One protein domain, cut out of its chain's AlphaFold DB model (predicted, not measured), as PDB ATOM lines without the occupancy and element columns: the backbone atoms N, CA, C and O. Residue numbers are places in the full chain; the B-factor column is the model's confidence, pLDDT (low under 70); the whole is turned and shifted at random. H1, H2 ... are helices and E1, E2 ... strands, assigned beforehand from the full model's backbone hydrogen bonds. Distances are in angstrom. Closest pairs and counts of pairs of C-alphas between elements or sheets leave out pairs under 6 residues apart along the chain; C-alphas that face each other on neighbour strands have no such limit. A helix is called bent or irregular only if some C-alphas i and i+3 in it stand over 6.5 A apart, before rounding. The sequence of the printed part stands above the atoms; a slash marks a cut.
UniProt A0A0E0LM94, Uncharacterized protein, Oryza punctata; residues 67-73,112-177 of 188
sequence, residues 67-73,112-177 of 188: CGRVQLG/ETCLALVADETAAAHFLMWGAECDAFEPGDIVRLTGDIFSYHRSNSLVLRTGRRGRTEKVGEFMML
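AT A GLANCE: This is residues 67 to 73 and 112 to 177 of the 188 residues of an uncharacterized protein of Oryza punctata (UniProt A0A0E0LM94). The model is a small closed barrel of five strands, built from the short hairpin of E2 and E3 and the long, strongly bent hairpin of E4 and E5, with short E1 closing the ring between E2 and E4. One short helix, H1, lies outside it. The printed part has 73 residues, in the order E1, E2, E3, H1, E4, E5, and is mostly strand. It is compact, with a radius of gyration of the C-alphas of 11.5 A and spans of 34 by 27 by 22 A.

IN THESE COORDINATES: E1 is residues 70 to 72, beginning at C-alpha 70 (-20.298, -27.578, -0.815). After the cut come E2, residues 113 to 119, 19.2 A long, and E3, residues 124 to 130, 19.7 A. H1 is residues 133 to 136. E4, residues 141 to 152, spans 25.0 A and bends by 89 degrees at residue 147. E5, residues 158 to 173, spans 25.3 A, bends by 111 degrees at residue 165 and ends at C-alpha 173 (-18.046, -28.418, 8.056).

HOW THE PARTS SIT: E1 is parallel to E2, with N 70 and O 117 2.9 A apart, within hydrogen-bond range. E2 and E3 are antiparallel, with N 116 and O 127 at 2.9 A. E3 and E5 are parallel, with N 128 and O 160 at 2.8 A. E5 and E4 are antiparallel, with N 151 and O 159 at 2.8 A. E4 and E1 are parallel, with N 143 and O 71 at 2.8 A. H1 is on the barrel, at a height over the sheet of 6.5 A; the closest C-alphas of E2 and H1 are those of Cys 114 and Cys 134, 5.8 A apart. H1 is too short for an O i to N i+4 pair; its one O i to N i+3 pair is within range.

THE WHOLE: The two C-alphas farthest apart are those of Arg 154 and Met 175, 34.4 A. Residues 74 to 111 are not printed, and C-alphas 73 and 112 are 24.7 A apart across the cut. Of the links printed whole, none is long. Confidence is low, under 70, at residues 67 to 73 and 174.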
ATOM      1  N   CYS A  67     -14.931 -23.046  -7.659       49.16
ATOM      2  CA  CYS A  67     -15.214 -23.344  -6.257       49.16
ATOM      3  C   CYS A  67     -15.597 -24.825  -6.181       49.16
ATOM      4  O   CYS A  67     -16.313 -25.335  -7.045       49.16
ATOM      5  N   GLY A  68     -15.005 -25.554  -5.242       50.97
ATOM      6  CA  GLY A  68     -15.256 -26.986  -5.109       50.97
ATOM      7  C   GLY A  68     -16.645 -27.284  -4.539       50.97
ATOM      8  O   GLY A  68     -17.573 -26.485  -4.617       50.97
ATOM      9  N   ARG A  69     -16.806 -28.497  -4.022       57.38
ATOM     10  CA  ARG A  69     -18.094 -29.058  -3.610       57.38
ATOM     11  C   ARG A  69     -18.514 -28.564  -2.228       57.38
ATOM     12  O   ARG A  69     -17.751 -28.745  -1.296       57.38
ATOM     13  N   VAL A  70     -19.729 -28.056  -2.086       61.91
ATOM     14  CA  VAL A  70     -20.298 -27.578  -0.815       61.91
ATOM     15  C   VAL A  70     -21.466 -28.502  -0.434       61.91
ATOM     16  O   VAL A  70     -22.106 -29.073  -1.310       61.91
ATOM     17  N   GLN A  71     -21.735 -28.733   0.844       66.19
ATOM     18  CA  GLN A  71     -22.846 -29.567   1.321       66.19
ATOM     19  C   GLN A  71     -24.024 -28.696   1.767       66.19
ATOM     20  O   GLN A  71     -23.824 -27.612   2.307       66.19
ATOM     21  N   LEU A  72     -25.256 -29.158   1.556       58.91
ATOM     22  CA  LEU A  72     -26.457 -28.447   1.997       58.91
ATOM     23  C   LEU A  72     -26.888 -28.910   3.372       58.91
ATOM     24  O   LEU A  72     -27.303 -30.050   3.538       58.91
ATOM     25  N   GLY A  73     -26.877 -27.990   4.331       42.59
ATOM     26  CA  GLY A  73     -27.536 -28.188   5.610       42.59
ATOM     27  C   GLY A  73     -29.039 -28.354   5.420       42.59
ATOM     28  O   GLY A  73     -29.672 -27.528   4.762       42.59
ATOM     29  N   GLU A 112     -17.395 -11.812 -10.768       77.69
ATOM     30  CA  GLU A 112     -16.887 -13.161 -10.838       77.69
ATOM     31  C   GLU A 112     -18.008 -14.075 -10.362       77.69
ATOM     32  O   GLU A 112     -18.522 -13.952  -9.253       77.69
ATOM     33  N   THR A 113     -18.433 -14.954 -11.261       84.69
ATOM     34  CA  THR A 113     -19.384 -16.014 -10.949       84.69
ATOM     35  C   THR A 113     -18.625 -17.281 -10.634       84.69
ATOM     36  O   THR A 113     -17.726 -17.669 -11.395       84.69
ATOM     37  N   CYS A 114     -19.065 -17.997  -9.616       87.19
ATOM     38  CA  CYS A 114     -18.591 -19.336  -9.326       87.19
ATOM     39  C   CYS A 114     -19.769 -20.307  -9.280       87.19
ATOM     40  O   CYS A 114     -20.876 -19.974  -8.862       87.19
ATOM     41  N   LEU A 115     -19.516 -21.514  -9.779       89.50
ATOM     42  CA  LEU A 115     -20.482 -22.599  -9.812       89.50
ATOM     43  C   LEU A 115     -19.979 -23.686  -8.868       89.50
ATOM     44  O   LEU A 115     -18.917 -24.254  -9.123       89.50
ATOM     45  N   ALA A 116     -20.727 -23.952  -7.805       90.94
ATOM     46  CA  ALA A 116     -20.467 -25.037  -6.871       90.94
ATOM     47  C   ALA A 116     -21.483 -26.164  -7.075       90.94
ATOM     48  O   ALA A 116     -22.599 -25.937  -7.545       90.94
ATOM     49  N   LEU A 117     -21.091 -27.384  -6.719       91.19
ATOM     50  CA  LEU A 117     -22.030 -28.491  -6.578       91.19
ATOM     51  C   LEU A 117     -22.463 -28.542  -5.119       91.19
ATOM     52  O   LEU A 117     -21.602 -28.671  -4.247       91.19
ATOM     53  N   VAL A 118     -23.766 -28.443  -4.895       91.31
ATOM     54  CA  VAL A 118     -24.400 -28.588  -3.592       91.31
ATOM     55  C   VAL A 118     -25.169 -29.898  -3.527       91.31
ATOM     56  O   VAL A 118     -25.792 -30.285  -4.512       91.31
ATOM     57  N   ALA A 119     -25.095 -30.605  -2.403       91.75
ATOM     58  CA  ALA A 119     -25.761 -31.894  -2.241       91.75
ATOM     59  C   ALA A 119     -26.261 -32.103  -0.811       91.75
ATOM     60  O   ALA A 119     -25.616 -31.657   0.141       91.75
ATOM     61  N   ASP A 120     -27.381 -32.809  -0.694       89.81
ATOM     62  CA  ASP A 120     -27.954 -33.315   0.552       89.81
ATOM     63  C   ASP A 120     -28.178 -34.833   0.455       89.81
ATOM     64  O   ASP A 120     -27.707 -35.482  -0.478       89.81
ATOM     65  N   GLU A 121     -28.868 -35.431   1.424       88.81
ATOM     66  CA  GLU A 121     -29.179 -36.868   1.437       88.81
ATOM     67  C   GLU A 121     -30.078 -37.335   0.277       88.81
ATOM     68  O   GLU A 121     -30.193 -38.536   0.033       88.81
ATOM     69  N   THR A 122     -30.710 -36.407  -0.441       88.94
ATOM     70  CA  THR A 122     -31.691 -36.699  -1.487       88.94
ATOM     71  C   THR A 122     -31.098 -36.580  -2.884       88.94
ATOM     72  O   THR A 122     -31.317 -37.458  -3.722       88.94
ATOM     73  N   ALA A 123     -30.368 -35.501  -3.157       90.19
ATOM     74  CA  ALA A 123     -29.916 -35.162  -4.495       90.19
ATOM     75  C   ALA A 123     -28.811 -34.099  -4.479       90.19
ATOM     76  O   ALA A 123     -28.532 -33.442  -3.474       90.19
ATOM     77  N   ALA A 124     -28.227 -33.881  -5.657       91.56
ATOM     78  CA  ALA A 124     -27.311 -32.779  -5.902       91.56
ATOM     79  C   ALA A 124     -27.895 -31.762  -6.889       91.56
ATOM     80  O   ALA A 124     -28.694 -32.098  -7.762       91.56
ATOM     81  N   ALA A 125     -27.460 -30.511  -6.777       92.00
ATOM     82  CA  ALA A 125     -27.753 -29.444  -7.720       92.00
ATOM     83  C   ALA A 125     -26.556 -28.495  -7.847       92.00
ATOM     84  O   ALA A 125     -25.713 -28.376  -6.962       92.00
ATOM     85  N   HIS A 126     -26.472 -27.786  -8.963       92.31
ATOM     86  CA  HIS A 126     -25.539 -26.687  -9.135       92.31
ATOM     87  C   HIS A 126     -26.051 -25.440  -8.413       92.31
ATOM     88  O   HIS A 126     -27.221 -25.076  -8.539       92.31
ATOM     89  N   PHE A 127     -25.144 -24.745  -7.736       92.25
ATOM     90  CA  PHE A 127     -25.373 -23.475  -7.062       92.25
ATOM     91  C   PHE A 127     -24.461 -22.396  -7.653       92.25
ATOM     92  O   PHE A 127     -23.250 -22.584  -7.765       92.25
ATOM     93  N   LEU A 128     -25.057 -21.287  -8.091       91.25
ATOM     94  CA  LEU A 128     -24.375 -20.168  -8.731       91.25
ATOM     95  C   LEU A 128     -24.282 -18.990  -7.759       91.25
ATOM     96  O   LEU A 128     -25.299 -18.375  -7.435       91.25
ATOM     97  N   MET A 129     -23.054 -18.654  -7.383       88.31
ATOM     98  CA  MET A 129     -22.709 -17.567  -6.466       88.31
ATOM     99  C   MET A 129     -21.995 -16.430  -7.207       88.31
ATOM    100  O   MET A 129     -21.468 -16.626  -8.313       88.31
ATOM    101  N   TRP A 130     -21.968 -15.247  -6.587       87.06
ATOM    102  CA  TRP A 130     -21.449 -14.019  -7.195       87.06
ATOM    103  C   TRP A 130     -20.515 -13.248  -6.257       87.06
ATOM    104  O   TRP A 130     -20.810 -13.047  -5.080       87.06
ATOM    105  N   GLY A 131     -19.412 -12.742  -6.810       86.69
ATOM    106  CA  GLY A 131     -18.513 -11.815  -6.125       86.69
ATOM    107  C   GLY A 131     -17.954 -12.397  -4.827       86.69
ATOM    108  O   GLY A 131     -17.306 -13.438  -4.842       86.69
ATOM    109  N   ALA A 132     -18.219 -11.723  -3.705       83.62
ATOM    110  CA  ALA A 132     -17.666 -12.074  -2.396       83.62
ATOM    111  C   ALA A 132     -18.107 -13.457  -1.879       83.62
ATOM    112  O   ALA A 132     -17.366 -14.091  -1.134       83.62
ATOM    113  N   GLU A 133     -19.274 -13.956  -2.298       82.56
ATOM    114  CA  GLU A 133     -19.746 -15.294  -1.915       82.56
ATOM    115  C   GLU A 133     -18.818 -16.397  -2.445       82.56
ATOM    116  O   GLU A 133     -18.661 -17.434  -1.811       82.56
ATOM    117  N   CYS A 134     -18.138 -16.158  -3.570       86.00
ATOM    118  CA  CYS A 134     -17.207 -17.121  -4.150       86.00
ATOM    119  C   CYS A 134     -15.964 -17.375  -3.301       86.00
ATOM    120  O   CYS A 134     -15.371 -18.448  -3.409       86.00
ATOM    121  N   ASP A 135     -15.568 -16.393  -2.493       85.12
ATOM    122  CA  ASP A 135     -14.422 -16.490  -1.591       85.12
ATOM    123  C   ASP A 135     -14.844 -16.811  -0.149       85.12
ATOM    124  O   ASP A 135     -13.998 -17.167   0.665       85.12
ATOM    125  N   ALA A 136     -16.139 -16.701   0.168       86.50
ATOM    126  CA  ALA A 136     -16.673 -16.966   1.500       86.50
ATOM    127  C   ALA A 136     -16.875 -18.460   1.795       86.50
ATOM    128  O   ALA A 136     -16.875 -18.845   2.963       86.50
ATOM    129  N   PHE A 137     -17.069 -19.282   0.758       87.38
ATOM    130  CA  PHE A 137     -17.363 -20.706   0.901       87.38
ATOM    131  C   PHE A 137     -16.247 -21.578   0.348       87.38
ATOM    132  O   PHE A 137     -15.774 -21.394  -0.778       87.38
ATOM    133  N   GLU A 138     -15.888 -22.589   1.129       87.81
ATOM    134  CA  GLU A 138     -14.895 -23.585   0.774       87.81
ATOM    135  C   GLU A 138     -15.522 -24.960   0.519       87.81
ATOM    136  O   GLU A 138     -16.633 -25.268   0.964       87.81
ATOM    137  N   PRO A 139     -14.825 -25.827  -0.232       86.06
ATOM    138  CA  PRO A 139     -15.302 -27.175  -0.456       86.06
ATOM    139  C   PRO A 139     -15.374 -27.960   0.862       86.06
ATOM    140  O   PRO A 139     -14.383 -28.048   1.577       86.06
ATOM    141  N   GLY A 140     -16.511 -28.591   1.147       85.62
ATOM    142  CA  GLY A 140     -16.770 -29.310   2.397       85.62
ATOM    143  C   GLY A 140     -17.520 -28.489   3.447       85.62
ATOM    144  O   GLY A 140     -17.930 -29.054   4.464       85.62
ATOM    145  N   ASP A 141     -17.754 -27.201   3.189       87.69
ATOM    146  CA  ASP A 141     -18.636 -26.386   4.014       87.69
ATOM    147  C   ASP A 141     -20.064 -26.914   3.950       87.69
ATOM    148  O   ASP A 141     -20.560 -27.294   2.890       87.69
ATOM    149  N   ILE A 142     -20.741 -26.895   5.091       89.56
ATOM    150  CA  ILE A 142     -22.174 -27.136   5.181       89.56
ATOM    151  C   ILE A 142     -22.841 -25.766   5.170       89.56
ATOM    152  O   ILE A 142     -22.627 -24.964   6.083       89.56
ATOM    153  N   VAL A 143     -23.649 -25.489   4.150       91.06
ATOM    154  CA  VAL A 143     -24.334 -24.205   3.972       91.06
ATOM    155  C   VAL A 143     -25.838 -24.351   4.107       91.06
ATOM    156  O   VAL A 143     -26.439 -25.316   3.643       91.06
ATOM    157  N   ARG A 144     -26.467 -23.356   4.722       90.88
ATOM    158  CA  ARG A 144     -27.913 -23.209   4.800       90.88
ATOM    159  C   ARG A 144     -28.356 -22.142   3.814       90.88
ATOM    160  O   ARG A 144     -27.990 -20.976   3.949       90.88
ATOM    161  N   LEU A 145     -29.191 -22.553   2.870       91.19
ATOM    162  CA  LEU A 145     -29.807 -21.675   1.883       91.19
ATOM    163  C   LEU A 145     -31.208 -21.292   2.352       91.19
ATOM    164  O   LEU A 145     -32.012 -22.150   2.712       91.19
ATOM    165  N   THR A 146     -31.519 -20.001   2.386       89.81
ATOM    166  CA  THR A 146     -32.846 -19.499   2.768       89.81
ATOM    167  C   THR A 146     -33.331 -18.533   1.709       89.81
ATOM    168  O   THR A 146     -32.664 -17.541   1.470       89.81
ATOM    169  N   GLY A 147     -34.513 -18.758   1.127       87.19
ATOM    170  CA  GLY A 147     -35.074 -17.843   0.120       87.19
ATOM    171  C   GLY A 147     -34.380 -17.911  -1.246       87.19
ATOM    172  O   GLY A 147     -34.496 -16.978  -2.045       87.19
ATOM    173  N   ASP A 148     -33.667 -19.004  -1.499       89.50
ATOM    174  CA  ASP A 148     -33.018 -19.283  -2.772       89.50
ATOM    175  C   ASP A 148     -34.020 -19.763  -3.819       89.50
ATOM    176  O   ASP A 148     -35.107 -20.255  -3.509       89.50
ATOM    177  N   ILE A 149     -33.661 -19.564  -5.083       90.31
ATOM    178  CA  ILE A 149     -34.548 -19.765  -6.220       90.31
ATOM    179  C   ILE A 149     -33.852 -20.666  -7.234       90.31
ATOM    180  O   ILE A 149     -32.722 -20.411  -7.651       90.31
ATOM    181  N   PHE A 150     -34.564 -21.697  -7.681       90.44
ATOM    182  CA  PHE A 150     -34.147 -22.499  -8.822       90.44
ATOM    183  C   PHE A 150     -34.514 -21.817 -10.135       90.44
ATOM    184  O   PHE A 150     -35.558 -21.183 -10.280       90.44
ATOM    185  N   SER A 151     -33.649 -21.965 -11.127       87.69
ATOM    186  CA  SER A 151     -33.784 -21.276 -12.400       87.69
ATOM    187  C   SER A 151     -33.232 -22.100 -13.546       87.69
ATOM    188  O   SER A 151     -32.166 -22.690 -13.435       87.69
ATOM    189  N   TYR A 152     -33.910 -22.105 -14.684       87.50
ATOM    190  CA  TYR A 152     -33.365 -22.767 -15.860       87.50
ATOM    191  C   TYR A 152     -32.373 -21.849 -16.567       87.50
ATOM    192  O   TYR A 152     -32.665 -20.692 -16.878       87.50
ATOM    193  N   HIS A 153     -31.169 -22.361 -16.803       80.56
ATOM    194  CA  HIS A 153     -30.216 -21.714 -17.694       80.56
ATOM    195  C   HIS A 153     -30.527 -22.081 -19.156       80.56
ATOM    196  O   HIS A 153     -31.189 -23.080 -19.421       80.56
ATOM    197  N   ARG A 154     -30.000 -21.313 -20.124       73.75
ATOM    198  CA  ARG A 154     -30.222 -21.518 -21.576       73.75
ATOM    199  C   ARG A 154     -29.856 -22.919 -22.088       73.75
ATOM    200  O   ARG A 154     -30.272 -23.304 -23.170       73.75
ATOM    201  N   SER A 155     -29.067 -23.661 -21.320       76.06
ATOM    202  CA  SER A 155     -28.673 -25.052 -21.563       76.06
ATOM    203  C   SER A 155     -29.647 -26.085 -20.973       76.06
ATOM    204  O   SER A 155     -29.266 -27.242 -20.830       76.06
ATOM    205  N   ASN A 156     -30.860 -25.677 -20.579       72.56
ATOM    206  CA  ASN A 156     -31.852 -26.477 -19.843       72.56
ATOM    207  C   ASN A 156     -31.337 -27.073 -18.522       72.56
ATOM    208  O   ASN A 156     -31.929 -27.997 -17.983       72.56
ATOM    209  N   SER A 157     -30.255 -26.526 -17.974       84.31
ATOM    210  CA  SER A 157     -29.704 -26.967 -16.695       84.31
ATOM    211  C   SER A 157     -30.325 -26.183 -15.541       84.31
ATOM    212  O   SER A 157     -30.331 -24.944 -15.583       84.31
ATOM    213  N   LEU A 158     -30.799 -26.886 -14.509       90.12
ATOM    214  CA  LEU A 158     -31.379 -26.280 -13.308       90.12
ATOM    215  C   LEU A 158     -30.290 -25.660 -12.410       90.12
ATOM    216  O   LEU A 158     -29.451 -26.344 -11.840       90.12
ATOM    217  N   VAL A 159     -30.311 -24.336 -12.362       91.12
ATOM    218  CA  VAL A 159     -29.543 -23.335 -11.609       91.12
ATOM    219  C   VAL A 159     -30.040 -22.966 -10.205       91.12
ATOM    220  O   VAL A 159     -31.009 -22.204 -10.169       91.12
ATOM    221  N   LEU A 160     -29.458 -23.381  -9.077       91.94
ATOM    222  CA  LEU A 160     -29.788 -22.746  -7.788       91.94
ATOM    223  C   LEU A 160     -29.063 -21.403  -7.659       91.94
ATOM    224  O   LEU A 160     -27.877 -21.297  -7.964       91.94
ATOM    225  N   ARG A 161     -29.779 -20.361  -7.245       90.69
ATOM    226  CA  ARG A 161     -29.231 -19.016  -7.055       90.69
ATOM    227  C   ARG A 161     -29.886 -18.335  -5.867       90.69
ATOM    228  O   ARG A 161     -31.086 -18.495  -5.638       90.69
ATOM    229  N   THR A 162     -29.118 -17.514  -5.173       88.38
ATOM    230  CA  THR A 162     -29.637 -16.721  -4.065       88.38
ATOM    231  C   THR A 162     -30.577 -15.639  -4.597       88.38
ATOM    232  O   THR A 162     -30.241 -14.866  -5.498       88.38
ATOM    233  N   GLY A 163     -31.821 -15.641  -4.110       83.69
ATOM    234  CA  GLY A 163     -32.827 -14.652  -4.490       83.69
ATOM    235  C   GLY A 163     -32.511 -13.270  -3.907       83.69
ATOM    236  O   GLY A 163     -31.644 -13.117  -3.057       83.69
ATOM    237  N   ARG A 164     -33.278 -12.235  -4.278       84.81
ATOM    238  CA  ARG A 164     -33.089 -10.871  -3.728       84.81
ATOM    239  C   ARG A 164     -33.218 -10.795  -2.197       84.81
ATOM    240  O   ARG A 164     -32.646  -9.910  -1.574       84.81
ATOM    241  N   ARG A 165     -34.032 -11.675  -1.612       86.31
ATOM    242  CA  ARG A 165     -34.184 -11.856  -0.156       86.31
ATOM    243  C   ARG A 165     -33.521 -13.148   0.331       86.31
ATOM    244  O   ARG A 165     -33.772 -13.570   1.456       86.31
ATOM    245  N   GLY A 166     -32.773 -13.797  -0.556       86.00
ATOM    246  CA  GLY A 166     -32.081 -15.031  -0.263       86.00
ATOM    247  C   GLY A 166     -30.862 -14.763   0.609       86.00
ATOM    248  O   GLY A 166     -30.316 -13.658   0.602       86.00
ATOM    249  N   ARG A 167     -30.444 -15.768   1.368       87.31
ATOM    250  CA  ARG A 167     -29.200 -15.749   2.135       87.31
ATOM    251  C   ARG A 167     -28.592 -17.140   2.177       87.31
ATOM    252  O   ARG A 167     -29.309 -18.132   2.337       87.31
ATOM    253  N   THR A 168     -27.271 -17.159   2.110       89.69
ATOM    254  CA  THR A 168     -26.435 -18.352   2.203       89.69
ATOM    255  C   THR A 168     -25.560 -18.196   3.432       89.69
ATOM    256  O   THR A 168     -24.810 -17.228   3.542       89.69
ATOM    257  N   GLU A 169     -25.667 -19.122   4.376       89.94
ATOM    258  CA  GLU A 169     -24.918 -19.073   5.632       89.94
ATOM    259  C   GLU A 169     -24.158 -20.380   5.833       89.94
ATOM    260  O   GLU A 169     -24.739 -21.456   5.714       89.94
ATOM    261  N   LYS A 170     -22.874 -20.305   6.186       90.31
ATOM    262  CA  LYS A 170     -22.120 -21.479   6.628       90.31
ATOM    263  C   LYS A 170     -22.609 -21.891   8.017       90.31
ATOM    264  O   LYS A 170     -22.609 -21.079   8.938       90.31
ATOM    265  N   VAL A 171     -23.034 -23.143   8.159       89.38
ATOM    266  CA  VAL A 171     -23.568 -23.711   9.408       89.38
ATOM    267  C   VAL A 171     -22.687 -24.809   9.999       89.38
ATOM    268  O   VAL A 171     -22.878 -25.185  11.151       89.38
ATOM    269  N   GLY A 172     -21.712 -25.317   9.246       86.12
ATOM    270  CA  GLY A 172     -20.781 -26.331   9.728       86.12
ATOM    271  C   GLY A 172     -19.784 -26.760   8.660       86.12
ATOM    272  O   GLY A 172     -19.693 -26.139   7.603       86.12
ATOM    273  N   GLU A 173     -19.055 -27.836   8.944       83.38
ATOM    274  CA  GLU A 173     -18.046 -28.418   8.056       83.38
ATOM    275  C   GLU A 173     -18.079 -29.956   8.135       83.38
ATOM    276  O   GLU A 173     -18.329 -30.532   9.197       83.38
ATOM    277  N   PHE A 174     -17.775 -30.608   7.008       66.38
ATOM    278  CA  PHE A 174     -17.290 -31.992   6.863       66.38
ATOM    279  C   PHE A 174     -18.236 -33.163   7.201       66.38
ATOM    280  O   PHE A 174     -18.149 -34.206   6.551       66.38
ATOM    281  N   MET A 175     -19.135 -33.052   8.183       74.38
ATOM    282  CA  MET A 175     -19.889 -34.204   8.714       74.38
ATOM    283  C   MET A 175     -21.359 -34.278   8.275       74.38
ATOM    284  O   MET A 175     -22.232 -34.564   9.093       74.38
ATOM    285  N   MET A 176     -21.653 -34.070   6.991       73.94
ATOM    286  CA  MET A 176     -22.991 -34.334   6.449       73.94
ATOM    287  C   MET A 176     -22.975 -35.462   5.417       73.94
ATOM    288  O   MET A 176     -22.115 -35.509   4.536       73.94
ATOM    289  N   LEU A 177     -23.933 -36.384   5.536       84.50
ATOM    290  CA  LEU A 177     -24.180 -37.404   4.519       84.50
ATOM    291  C   LEU A 177     -24.868 -36.751   3.319       84.50
ATOM    292  O   LEU A 177     -25.776 -35.942   3.492       84.50
TER     293      LEU A 177